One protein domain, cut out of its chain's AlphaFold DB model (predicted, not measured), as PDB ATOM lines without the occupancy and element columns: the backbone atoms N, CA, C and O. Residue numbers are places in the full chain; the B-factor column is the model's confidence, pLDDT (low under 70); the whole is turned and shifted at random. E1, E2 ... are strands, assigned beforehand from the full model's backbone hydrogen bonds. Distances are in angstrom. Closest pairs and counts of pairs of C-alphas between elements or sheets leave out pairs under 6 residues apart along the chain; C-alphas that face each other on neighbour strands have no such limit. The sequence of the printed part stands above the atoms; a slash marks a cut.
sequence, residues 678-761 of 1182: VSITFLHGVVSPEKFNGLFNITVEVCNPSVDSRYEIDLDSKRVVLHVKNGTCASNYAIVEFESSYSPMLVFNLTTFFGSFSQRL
ATOM      1  N   VAL A 678      42.533  16.009 -17.347       79.06
ATOM      2  CA  VAL A 678      41.840  16.958 -16.483       79.06
ATOM      3  C   VAL A 678      42.466  16.879 -15.098       79.06
ATOM      4  O   VAL A 678      42.477  15.818 -14.478       79.06
ATOM      5  N   SER A 679      43.001  17.997 -14.617       80.38
ATOM      6  CA  SER A 679      43.449  18.157 -13.236       80.38
ATOM      7  C   SER A 679      42.473  19.061 -12.493       80.38
ATOM      8  O   SER A 679      42.075  20.120 -12.978       80.38
ATOM      9  N   ILE A 680      42.041  18.614 -11.320       81.75
ATOM     10  CA  ILE A 680      41.019  19.290 -10.524       81.75
ATOM     11  C   ILE A 680      41.697  19.775  -9.251       81.75
ATOM     12  O   ILE A 680      42.141  18.971  -8.433       81.75
ATOM     13  N   THR A 681      41.786  21.092  -9.084       83.06
ATOM     14  CA  THR A 681      42.350  21.709  -7.880       83.06
ATOM     15  C   THR A 681      41.239  22.378  -7.086       83.06
ATOM     16  O   THR A 681      40.520  23.228  -7.604       83.06
ATOM     17  N   PHE A 682      41.097  22.011  -5.816       85.62
ATOM     18  CA  PHE A 682      40.174  22.673  -4.899       85.62
ATOM     19  C   PHE A 682      40.719  24.054  -4.504       85.62
ATOM     20  O   PHE A 682      41.844  24.150  -4.010       85.62
ATOM     21  N   LEU A 683      39.937  25.113  -4.733       84.12
ATOM     22  CA  LEU A 683      40.325  26.488  -4.398       84.12
ATOM     23  C   LEU A 683      39.781  26.908  -3.036       84.12
ATOM     24  O   LEU A 683      40.536  27.339  -2.165       84.12
ATOM     25  N   HIS A 684      38.466  26.800  -2.876       86.31
ATOM     26  CA  HIS A 684      37.750  27.238  -1.689       86.31
ATOM     27  C   HIS A 684      36.452  26.454  -1.529       86.31
ATOM     28  O   HIS A 684      35.855  26.056  -2.527       86.31
ATOM     29  N   GLY A 685      35.993  26.254  -0.297       87.31
ATOM     30  CA  GLY A 685      34.727  25.580  -0.045       87.31
ATOM     31  C   GLY A 685      34.005  26.131   1.167       87.31
ATOM     32  O   GLY A 685      34.599  26.280   2.235       87.31
ATOM     33  N   VAL A 686      32.712  26.391   1.000       88.31
ATOM     34  CA  VAL A 686      31.804  26.744   2.087       88.31
ATOM     35  C   VAL A 686      31.105  25.472   2.546       88.31
ATOM     36  O   VAL A 686      30.494  24.758   1.751       88.31
ATOM     37  N   VAL A 687      31.231  25.164   3.832       87.81
ATOM     38  CA  VAL A 687      30.732  23.932   4.438       87.81
ATOM     39  C   VAL A 687      29.668  24.290   5.468       87.81
ATOM     40  O   VAL A 687      29.947  24.992   6.437       87.81
ATOM     41  N   SER A 688      28.458  23.776   5.298       86.19
ATOM     42  CA  SER A 688      27.427  23.743   6.334       86.19
ATOM     43  C   SER A 688      27.208  22.295   6.797       86.19
ATOM     44  O   SER A 688      27.682  21.364   6.143       86.19
ATOM     45  N   PRO A 689      26.501  22.061   7.916       81.94
ATOM     46  CA  PRO A 689      26.215  20.702   8.380       81.94
ATOM     47  C   PRO A 689      25.465  19.836   7.355       81.94
ATOM     48  O   PRO A 689      25.573  18.614   7.393       81.94
ATOM     49  N   GLU A 690      24.718  20.458   6.440       82.62
ATOM     50  CA  GLU A 690      23.872  19.767   5.460       82.62
ATOM     51  C   GLU A 690      24.458  19.788   4.041       82.62
ATOM     52  O   GLU A 690      24.167  18.899   3.239       82.62
ATOM     53  N   LYS A 691      25.292  20.783   3.711       88.06
ATOM     54  CA  LYS A 691      25.737  21.058   2.340       88.06
ATOM     55  C   LYS A 691      27.206  21.462   2.261       88.06
ATOM     56  O   LYS A 691      27.766  22.064   3.171       88.06
ATOM     57  N   PHE A 692      27.810  21.181   1.122       88.31
ATOM     58  CA  PHE A 692      29.130  21.631   0.726       88.31
ATOM     59  C   PHE A 692      29.037  22.318  -0.632       88.31
ATOM     60  O   PHE A 692      28.593  21.699  -1.596       88.31
ATOM     61  N   ASN A 693      29.524  23.556  -0.700       88.06
ATOM     62  CA  ASN A 693      29.667  24.316  -1.936       88.06
ATOM     63  C   ASN A 693      31.153  24.564  -2.188       88.06
ATOM     64  O   ASN A 693      31.786  25.352  -1.484       88.06
ATOM     65  N   GLY A 694      31.720  23.863  -3.166       84.94
ATOM     66  CA  GLY A 694      33.133  23.941  -3.518       84.94
ATOM     67  C   GLY A 694      33.371  24.681  -4.828       84.94
ATOM     68  O   GLY A 694      32.681  24.451  -5.818       84.94
ATOM     69  N   LEU A 695      34.397  25.525  -4.841       87.19
ATOM     70  CA  LEU A 695      34.965  26.128  -6.039       87.19
ATOM     71  C   LEU A 695      36.183  25.321  -6.472       87.19
ATOM     72  O   LEU A 695      37.175  25.207  -5.740       87.19
ATOM     73  N   PHE A 696      36.115  24.779  -7.681       86.31
ATOM     74  CA  PHE A 696      37.169  23.960  -8.256       86.31
ATOM     75  C   PHE A 696      37.759  24.651  -9.473       86.31
ATOM     76  O   PHE A 696      37.043  25.089 -10.372       86.31
ATOM     77  N   ASN A 697      39.084  24.721  -9.507       86.06
ATOM     78  CA  ASN A 697      39.814  25.077 -10.703       86.06
ATOM     79  C   ASN A 697      40.081  23.809 -11.509       86.06
ATOM     80  O   ASN A 697      40.911  22.980 -11.121       86.06
ATOM     81  N   ILE A 698      39.358  23.651 -12.610       84.75
ATOM     82  CA  ILE A 698      39.511  22.519 -13.513       84.75
ATOM     83  C   ILE A 698      40.472  22.954 -14.602       84.75
ATOM     84  O   ILE A 698      40.107  23.699 -15.509       84.75
ATOM     85  N   THR A 699      41.716  22.510 -14.484       83.94
ATOM     86  CA  THR A 699      42.737  22.755 -15.495       83.94
ATOM     87  C   THR A 699      42.762  21.565 -16.430       83.94
ATOM     88  O   THR A 699      43.092  20.446 -16.028       83.94
ATOM     89  N   VAL A 700      42.387  21.809 -17.677       83.94
ATOM     90  CA  VAL A 700      42.458  20.808 -18.728       83.94
ATOM     91  C   VAL A 700      43.761  21.013 -19.462       83.94
ATOM     92  O   VAL A 700      44.047  22.107 -19.937       83.94
ATOM     93  N   GLU A 701      44.547  19.959 -19.533       84.69
ATOM     94  CA  GLU A 701      45.837  19.936 -20.183       84.69
ATOM     95  C   GLU A 701      45.815  18.859 -21.254       84.69
ATOM     96  O   GLU A 701      45.551  17.686 -20.993       84.69
ATOM     97  N   VAL A 702      46.113  19.245 -22.482       84.00
ATOM     98  CA  VAL A 702      46.439  18.278 -23.522       84.00
ATOM     99  C   VAL A 702      47.937  18.376 -23.714       84.00
ATOM    100  O   VAL A 702      48.461  19.443 -24.023       84.00
ATOM    101  N   CYS A 703      48.614  17.257 -23.493       77.56
ATOM    102  CA  CYS A 703      50.053  17.143 -23.635       77.56
ATOM    103  C   CYS A 703      50.391  16.240 -24.793       77.56
ATOM    104  O   CYS A 703      49.833  15.151 -24.914       77.56
ATOM    105  N   ASN A 704      51.393  16.657 -25.554       77.69
ATOM    106  CA  ASN A 704      51.979  15.874 -26.626       77.69
ATOM    107  C   ASN A 704      50.949  15.382 -27.654       77.69
ATOM    108  O   ASN A 704      51.008  14.208 -28.036       77.69
ATOM    109  N   PRO A 705      50.007  16.226 -28.130       84.00
ATOM    110  CA  PRO A 705      49.387  15.905 -29.399       84.00
ATOM    111  C   PRO A 705      50.492  15.816 -30.444       84.00
ATOM    112  O   PRO A 705      51.447  16.593 -30.428       84.00
ATOM    113  N   SER A 706      50.359  14.853 -31.344       78.62
ATOM    114  CA  SER A 706      51.300  14.639 -32.449       78.62
ATOM    115  C   SER A 706      51.309  15.786 -33.473       78.62
ATOM    116  O   SER A 706      52.090  15.741 -34.421       78.62
ATOM    117  N   VAL A 707      50.461  16.806 -33.266       81.69
ATOM    118  CA  VAL A 707      50.248  18.000 -34.093       81.69
ATOM    119  C   VAL A 707      49.873  19.219 -33.261       81.69
ATOM    120  O   VAL A 707      49.329  19.069 -32.162       81.69
ATOM    121  N   ASP A 708      50.069  20.427 -33.805       83.25
ATOM    122  CA  ASP A 708      49.400  21.599 -33.243       83.25
ATOM    123  C   ASP A 708      47.901  21.314 -33.290       83.25
ATOM    124  O   ASP A 708      47.395  20.710 -34.226       83.25
ATOM    125  N   SER A 709      47.161  21.640 -32.253       85.81
ATOM    126  CA  SER A 709      45.773  21.248 -32.163       85.81
ATOM    127  C   SER A 709      44.954  22.223 -31.354       85.81
ATOM    128  O   SER A 709      45.392  22.770 -30.345       85.81
ATOM    129  N   ARG A 710      43.726  22.446 -31.809       88.19
ATOM    130  CA  ARG A 710      42.716  23.198 -31.083       88.19
ATOM    131  C   ARG A 710      41.681  22.233 -30.543       88.19
ATOM    132  O   ARG A 710      40.909  21.679 -31.323       88.19
ATOM    133  N   TYR A 711      41.656  22.075 -29.226       86.56
ATOM    134  CA  TYR A 711      40.617  21.319 -28.535       86.56
ATOM    135  C   TYR A 711      39.563  22.280 -28.010       86.56
ATOM    136  O   TYR A 711      39.882  23.233 -27.297       86.56
ATOM    137  N   GLU A 712      38.308  22.017 -28.347       86.25
ATOM    138  CA  GLU A 712      37.160  22.700 -27.757       86.25
ATOM    139  C   GLU A 712      36.417  21.710 -26.862       86.25
ATOM    140  O   GLU A 712      35.864  20.726 -27.350       86.25
ATOM    141  N   ILE A 713      36.460  21.942 -25.550       84.00
ATOM    142  CA  ILE A 713      35.979  20.999 -24.537       84.00
ATOM    143  C   ILE A 713      34.900  21.682 -23.706       84.00
ATOM    144  O   ILE A 713      35.159  22.685 -23.042       84.00
ATOM    145  N   ASP A 714      33.699  21.116 -23.719       79.06
ATOM    146  CA  ASP A 714      32.601  21.563 -22.871       79.06
ATOM    147  C   ASP A 714      32.731  20.916 -21.476       79.06
ATOM    148  O   ASP A 714      32.679  19.693 -21.331       79.06
ATOM    149  N   LEU A 715      32.967  21.747 -20.455       77.00
ATOM    150  CA  LEU A 715      33.019  21.387 -19.037       77.00
ATOM    151  C   LEU A 715      31.715  21.844 -18.377       77.00
ATOM    152  O   LEU A 715      31.621  22.961 -17.861       77.00
ATOM    153  N   ASP A 716      30.705  20.980 -18.433       72.19
ATOM    154  CA  ASP A 716      29.349  21.253 -17.951       72.19
ATOM    155  C   ASP A 716      28.761  22.546 -18.565       72.19
ATOM    156  O   ASP A 716      28.418  22.556 -19.746       72.19
ATOM    157  N   SER A 717      28.711  23.658 -17.822       68.00
ATOM    158  CA  SER A 717      28.196  24.957 -18.297       68.00
ATOM    159  C   SER A 717      29.241  25.891 -18.935       68.00
ATOM    160  O   SER A 717      28.885  26.985 -19.385       68.00
ATOM    161  N   LYS A 718      30.530  25.512 -18.994       76.88
ATOM    162  CA  LYS A 718      31.618  26.368 -19.519       76.88
ATOM    163  C   LYS A 718      32.475  25.654 -20.567       76.88
ATOM    164  O   LYS A 718      32.940  24.543 -20.350       76.88
ATOM    165  N   ARG A 719      32.764  26.330 -21.684       81.50
ATOM    166  CA  ARG A 719      33.650  25.824 -22.748       81.50
ATOM    167  C   ARG A 719      35.094  26.261 -22.521       81.50
ATOM    168  O   ARG A 719      35.372  27.456 -22.445       81.50
ATOM    169  N   VAL A 720      36.015  25.304 -22.495       82.50
ATOM    170  CA  VAL A 720      37.461  25.544 -22.459       82.50
ATOM    171  C   VAL A 720      38.047  25.270 -23.837       82.50
ATOM    172  O   VAL A 720      37.873  24.193 -24.403       82.50
ATOM    173  N   VAL A 721      38.751  26.265 -24.380       82.25
ATOM    174  CA  VAL A 721      39.468  26.148 -25.654       82.25
ATOM    175  C   VAL A 721      40.962  26.093 -25.376       82.25
ATOM    176  O   VAL A 721      41.508  26.958 -24.689       82.25
ATOM    177  N   LEU A 722      41.619  25.069 -25.908       83.19
ATOM    178  CA  LEU A 722      43.054  24.844 -25.779       83.19
ATOM    179  C   LEU A 722      43.684  24.941 -27.154       83.19
ATOM    180  O   LEU A 722      43.291  24.209 -28.057       83.19
ATOM    181  N   HIS A 723      44.679  25.808 -27.287       84.38
ATOM    182  CA  HIS A 723      45.560  25.841 -28.447       84.38
ATOM    183  C   HIS A 723      46.868  25.174 -28.048       84.38
ATOM    184  O   HIS A 723      47.711  25.772 -27.384       84.38
ATOM    185  N   VAL A 724      46.989  23.904 -28.395       82.50
ATOM    186  CA  VAL A 724      48.089  23.033 -28.015       82.50
ATOM    187  C   VAL A 724      49.058  22.988 -29.174       82.50
ATOM    188  O   VAL A 724      48.650  22.672 -30.280       82.50
ATOM    189  N   LYS A 725      50.333  23.299 -28.974       79.25
ATOM    190  CA  LYS A 725      51.319  23.074 -30.038       79.25
ATOM    191  C   LYS A 725      51.787  21.616 -30.015       79.25
ATOM    192  O   LYS A 725      51.819  21.002 -28.947       79.25
ATOM    193  N   ASN A 726      52.160  21.070 -31.162       78.25
ATOM    194  CA  ASN A 726      52.691  19.726 -31.345       78.25
ATOM    195  C   ASN A 726      53.786  19.431 -30.317       78.25
ATOM    196  O   ASN A 726      54.699  20.240 -30.135       78.25
ATOM    197  N   GLY A 727      53.693  18.294 -29.625       73.88
ATOM    198  CA  GLY A 727      54.704  17.862 -28.656       73.88
ATOM    199  C   GLY A 727      54.831  18.767 -27.425       73.88
ATOM    200  O   GLY A 727      55.701  18.543 -26.585       73.88
ATOM    201  N   THR A 728      53.987  19.796 -27.312       79.94
ATOM    202  CA  THR A 728      53.892  20.656 -26.137       79.94
ATOM    203  C   THR A 728      52.653  20.303 -25.338       79.94
ATOM    204  O   THR A 728      51.772  19.562 -25.779       79.94
ATOM    205  N   CYS A 729      52.593  20.851 -24.138       78.88
ATOM    206  CA  CYS A 729      51.372  20.886 -23.373       78.88
ATOM    207  C   CYS A 729      50.789  22.286 -23.483       78.88
ATOM    208  O   CYS A 729      51.505  23.274 -23.313       78.88
ATOM    209  N   ALA A 730      49.491  22.369 -23.736       81.00
ATOM    210  CA  ALA A 730      48.744  23.567 -23.419       81.00
ATOM    211  C   ALA A 730      47.704  23.196 -22.383       81.00
ATOM    212  O   ALA A 730      47.024  22.172 -22.485       81.00
ATOM    213  N   SER A 731      47.610  24.062 -21.390       83.31
ATOM    214  CA  SER A 731      46.629  23.976 -20.336       83.31
ATOM    215  C   SER A 731      45.826  25.260 -20.302       83.31
ATOM    216  O   SER A 731      46.376  26.356 -20.402       83.31
ATOM    217  N   ASN A 732      44.529  25.122 -20.122       83.75
ATOM    218  CA  ASN A 732      43.605  26.214 -19.900       83.75
ATOM    219  C   ASN A 732      42.608  25.731 -18.853       83.75
ATOM    220  O   ASN A 732      42.446  24.526 -18.640       83.75
ATOM    221  N   TYR A 733      41.991  26.664 -18.150       84.12
ATOM    222  CA  TYR A 733      41.228  26.338 -16.966       84.12
ATOM    223  C   TYR A 733      39.854  26.987 -16.970       84.12
ATOM    224  O   TYR A 733      39.630  28.035 -17.573       84.12
ATOM    225  N   ALA A 734      38.932  26.352 -16.257       83.94
ATOM    226  CA  ALA A 734      37.656  26.938 -15.898       83.94
ATOM    227  C   ALA A 734      37.409  26.741 -14.407       83.94
ATOM    228  O   ALA A 734      37.709  25.691 -13.838       83.94
ATOM    229  N   ILE A 735      36.825  27.762 -13.784       83.38
ATOM    230  CA  ILE A 735      36.319  27.654 -12.420       83.38
ATOM    231  C   ILE A 735      34.888  27.138 -12.498       83.38
ATOM    232  O   ILE A 735      34.040  27.762 -13.149       83.38
ATOM    233  N   VAL A 736      34.647  26.013 -11.838       83.62
ATOM    234  CA  VAL A 736      33.349  25.340 -11.774       83.62
ATOM    235  C   VAL A 736      32.914  25.253 -10.318       83.62
ATOM    236  O   VAL A 736      33.728  24.996  -9.425       83.62
ATOM    237  N   GLU A 737      31.630  25.503 -10.093       82.94
ATOM    238  CA  GLU A 737      30.996  25.379  -8.785       82.94
ATOM    239  C   GLU A 737      30.413  23.977  -8.633       82.94
ATOM    240  O   GLU A 737      29.887  23.403  -9.587       82.94
ATOM    241  N   PHE A 738      30.515  23.418  -7.434       85.12
ATOM    242  CA  PHE A 738      29.989  22.099  -7.120       85.12
ATOM    243  C   PHE A 738      29.253  22.126  -5.793       85.12
ATOM    244  O   PHE A 738      29.854  22.418  -4.758       85.12
ATOM    245  N   GLU A 739      27.975  21.770  -5.835       83.88
ATOM    246  CA  GLU A 739      27.129  21.601  -4.658       83.88
ATOM    247  C   GLU A 739      26.920  20.108  -4.377       83.88
ATOM    248  O   GLU A 739      26.631  19.312  -5.273       83.88
ATOM    249  N   SER A 740      27.074  19.715  -3.114       84.50
ATOM    250  CA  SER A 740      26.810  18.354  -2.643       84.50
ATOM    251  C   SER A 740      26.358  18.357  -1.186       84.50
ATOM    252  O   SER A 740      26.557  19.335  -0.470       84.50
ATOM    253  N   SER A 741      25.770  17.261  -0.707       85.44
ATOM    254  CA  SER A 741      25.552  17.071   0.732       85.44
ATOM    255  C   SER A 741      26.895  16.932   1.450       85.44
ATOM    256  O   SER A 741      27.812  16.308   0.923       85.44
ATOM    257  N   TYR A 742      27.037  17.498   2.649       83.25
ATOM    258  CA  TYR A 742      28.305  17.414   3.378       83.25
ATOM    259  C   TYR A 742      28.644  15.967   3.785       83.25
ATOM    260  O   TYR A 742      27.831  15.251   4.366       83.25
ATOM    261  N   SER A 743      29.883  15.553   3.510       79.75
ATOM    262  CA  SER A 743      30.503  14.327   4.017       79.75
ATOM    263  C   SER A 743      32.005  14.576   4.208       79.75
ATOM    264  O   SER A 743      32.607  15.267   3.379       79.75
ATOM    265  N   PRO A 744      32.658  14.001   5.240       81.56
ATOM    266  CA  PRO A 744      34.110  14.107   5.419       81.56
ATOM    267  C   PRO A 744      34.913  13.596   4.218       81.56
ATOM    268  O   PRO A 744      36.042  14.026   3.999       81.56
ATOM    269  N   MET A 745      34.333  12.689   3.430       82.12
ATOM    270  CA  MET A 745      34.871  12.264   2.143       82.12
ATOM    271  C   MET A 745      33.816  12.509   1.064       82.12
ATOM    272  O   MET A 745      32.773  11.851   1.060       82.12
ATOM    273  N   LEU A 746      34.100  13.434   0.148       83.62
ATOM    274  CA  LEU A 746      33.281  13.681  -1.036       83.62
ATOM    275  C   LEU A 746      34.009  13.256  -2.300       83.62
ATOM    276  O   LEU A 746      35.237  13.298  -2.381       83.62
ATOM    277  N   VAL A 747      33.226  12.849  -3.293       80.56
ATOM    278  CA  VAL A 747      33.718  12.544  -4.631       80.56
ATOM    279  C   VAL A 747      33.140  13.589  -5.573       80.56
ATOM    280  O   VAL A 747      31.948  13.575  -5.867       80.56
ATOM    281  N   PHE A 748      33.982  14.519  -6.009       81.12
ATOM    282  CA  PHE A 748      33.636  15.449  -7.075       81.12
ATOM    283  C   PHE A 748      33.683  14.688  -8.402       81.12
ATOM    284  O   PHE A 748      34.736  14.141  -8.728       81.12
ATOM    285  N   ASN A 749      32.571  14.647  -9.140       80.06
ATOM    286  CA  ASN A 749      32.465  13.969 -10.433       80.06
ATOM    287  C   ASN A 749      32.240  14.994 -11.548       80.06
ATOM    288  O   ASN A 749      31.294  15.772 -11.489       80.06
ATOM    289  N   LEU A 750      33.069  14.943 -12.588       80.19
ATOM    290  CA  LEU A 750      32.939  15.747 -13.799       80.19
ATOM    291  C   LEU A 750      32.815  14.817 -15.003       80.19
ATOM    292  O   LEU A 750      33.736  14.050 -15.282       80.19
ATOM    293  N   THR A 751      31.709  14.901 -15.739       75.88
ATOM    294  CA  THR A 751      31.519  14.128 -16.972       75.88
ATOM    295  C   THR A 751      31.775  15.018 -18.179       75.88
ATOM    296  O   THR A 751      31.177  16.079 -18.314       75.88
ATOM    297  N   THR A 752      32.662  14.574 -19.063       73.25
ATOM    298  CA  THR A 752      32.952  15.223 -20.348       73.25
ATOM    299  C   THR A 752      32.776  14.210 -21.477       73.25
ATOM    300  O   THR A 752      32.738  13.004 -21.222       73.25
ATOM    301  N   PHE A 753      32.745  14.665 -22.733       70.56
ATOM    302  CA  PHE A 753      32.741  13.764 -23.899       70.56
ATOM    303  C   PHE A 753      33.917  12.764 -23.895       70.56
ATOM    304  O   PHE A 753      33.792  11.654 -24.403       70.56
ATOM    305  N   PHE A 754      35.048  13.121 -23.276       71.94
ATOM    306  CA  PHE A 754      36.254  12.289 -23.228       71.94
ATOM    307  C   PHE A 754      36.282  11.291 -22.056       71.94
ATOM    308  O   PHE A 754      37.205  10.478 -21.979       71.94
ATOM    309  N   GLY A 755      35.286  11.330 -21.160       71.56
ATOM    310  CA  GLY A 755      35.159  10.444 -19.999       71.56
ATOM    311  C   GLY A 755      34.734  11.166 -18.716       71.56
ATOM    312  O   GLY A 755      34.641  12.399 -18.668       71.56
ATOM    313  N   SER A 756      34.482  10.381 -17.666       75.00
ATOM    314  CA  SER A 756      34.155  10.869 -16.322       75.00
ATOM    315  C   SER A 756      35.404  10.915 -15.440       75.00
ATOM    316  O   SER A 756      36.106   9.915 -15.293       75.00
ATOM    317  N   PHE A 757      35.658  12.060 -14.815       77.94
ATOM    318  CA  PHE A 757      36.760  12.278 -13.882       77.94
ATOM    319  C   PHE A 757      36.210  12.401 -12.468       77.94
ATOM    320  O   PHE A 757      35.235  13.116 -12.245       77.94
ATOM    321  N   SER A 758      36.842  11.716 -11.514       75.44
ATOM    322  CA  SER A 758      36.467  11.798 -10.105       75.44
ATOM    323  C   SER A 758      37.660  12.191  -9.237       75.44
ATOM    324  O   SER A 758      38.741  11.618  -9.360       75.44
ATOM    325  N   GLN A 759      37.470  13.169  -8.352       80.06
ATOM    326  CA  GLN A 759      38.464  13.582  -7.359       80.06
ATOM    327  C   GLN A 759      37.884  13.372  -5.962       80.06
ATOM    328  O   GLN A 759      36.821  13.899  -5.633       80.06
ATOM    329  N   ARG A 760      38.599  12.616  -5.121       81.25
ATOM    330  CA  ARG A 760      38.254  12.496  -3.700       81.25
ATOM    331  C   ARG A 760      38.751  13.733  -2.960       81.25
ATOM    332  O   ARG A 760      39.939  14.055  -3.032       81.25
ATOM    333  N   LEU A 761      37.850  14.401  -2.252       82.50
ATOM    334  CA  LEU A 761      38.138  15.537  -1.387       82.50
ATOM    335  C   LEU A 761      37.880  15.123   0.062       82.50
ATOM    336  O   LEU A 761      36.772  14.708   0.405       82.50
TER     337      LEU A 761
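AT A GLANCE: This is residues 678 to 761 of the 1182 residues of an uncharacterized protein of Pyrobaculum islandicum (strain DSM 4184 / JCM 9189 / GEO3) (UniProt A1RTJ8). A long, twisted sheet of E1, E2 and E5 makes the length of a rod, with one hairpin, E6 and E7, over part of one face and a second hairpin, E3 and E4, packed on E5 by way of E4. The layers meet loosely, with few close C-alphas between E6 and E7 and the long sheet. The printed part has 84 residues, with no named helix and seven named strands, E1 to E7 in order. The class is all strand; the sheets, E1 - E2 - E5, E3 - E4 and E6 - E7, are antiparallel. The whole is only just loose, close to compact, with a radius of gyration of the C-alphas of 14.6 A and spans of 49 by 21 by 20 A.

IN THESE COORDINATES: E1, residues 678 to 687, begins at C-alpha 678 (41.840, 16.958, -16.483) and bends by 60 degrees at residue 684. E2, residues 691 to 703, is 35.8 A long. E3 is residues 708 to 715 and E4 residues 718 to 724. E5, residues 729 to 741, is 35.5 A long and bends by 53 degrees at residue 732. E6 is residues 745 to 752; E7, residues 755 to 761, ends at C-alpha 761 (38.138, 15.537, -1.387).

HOW THE PARTS SIT: E1 and E2 form a hairpin, with N 681 and O 697 2.9 A apart. E2, the inner strand, has E5 as its other neighbour, with N 694 and O 738 2.8 A apart. In the hairpin E3 and E4, N 711 and O 722 are 2.9 A apart; in E6 and E7, N 748 and O 759 are 2.9 A apart. The closest C-alphas of E4 and E5, Val 724 and Ala 730, are 4.7 A apart; those of E3 and E6, Leu 715 and Thr 752, 6.3 A; those of E1 and E7, Ile 680 and Gln 759, 7.0 A. E4 and E6 are apart.

THE WHOLE: The C-alphas farthest apart, of Pro 689 and Val 707, are 48.9 A apart. The printed part has no cut, and its six links are tight. The mean pLDDT of the printed part is 81.8; residue 717 is under 70.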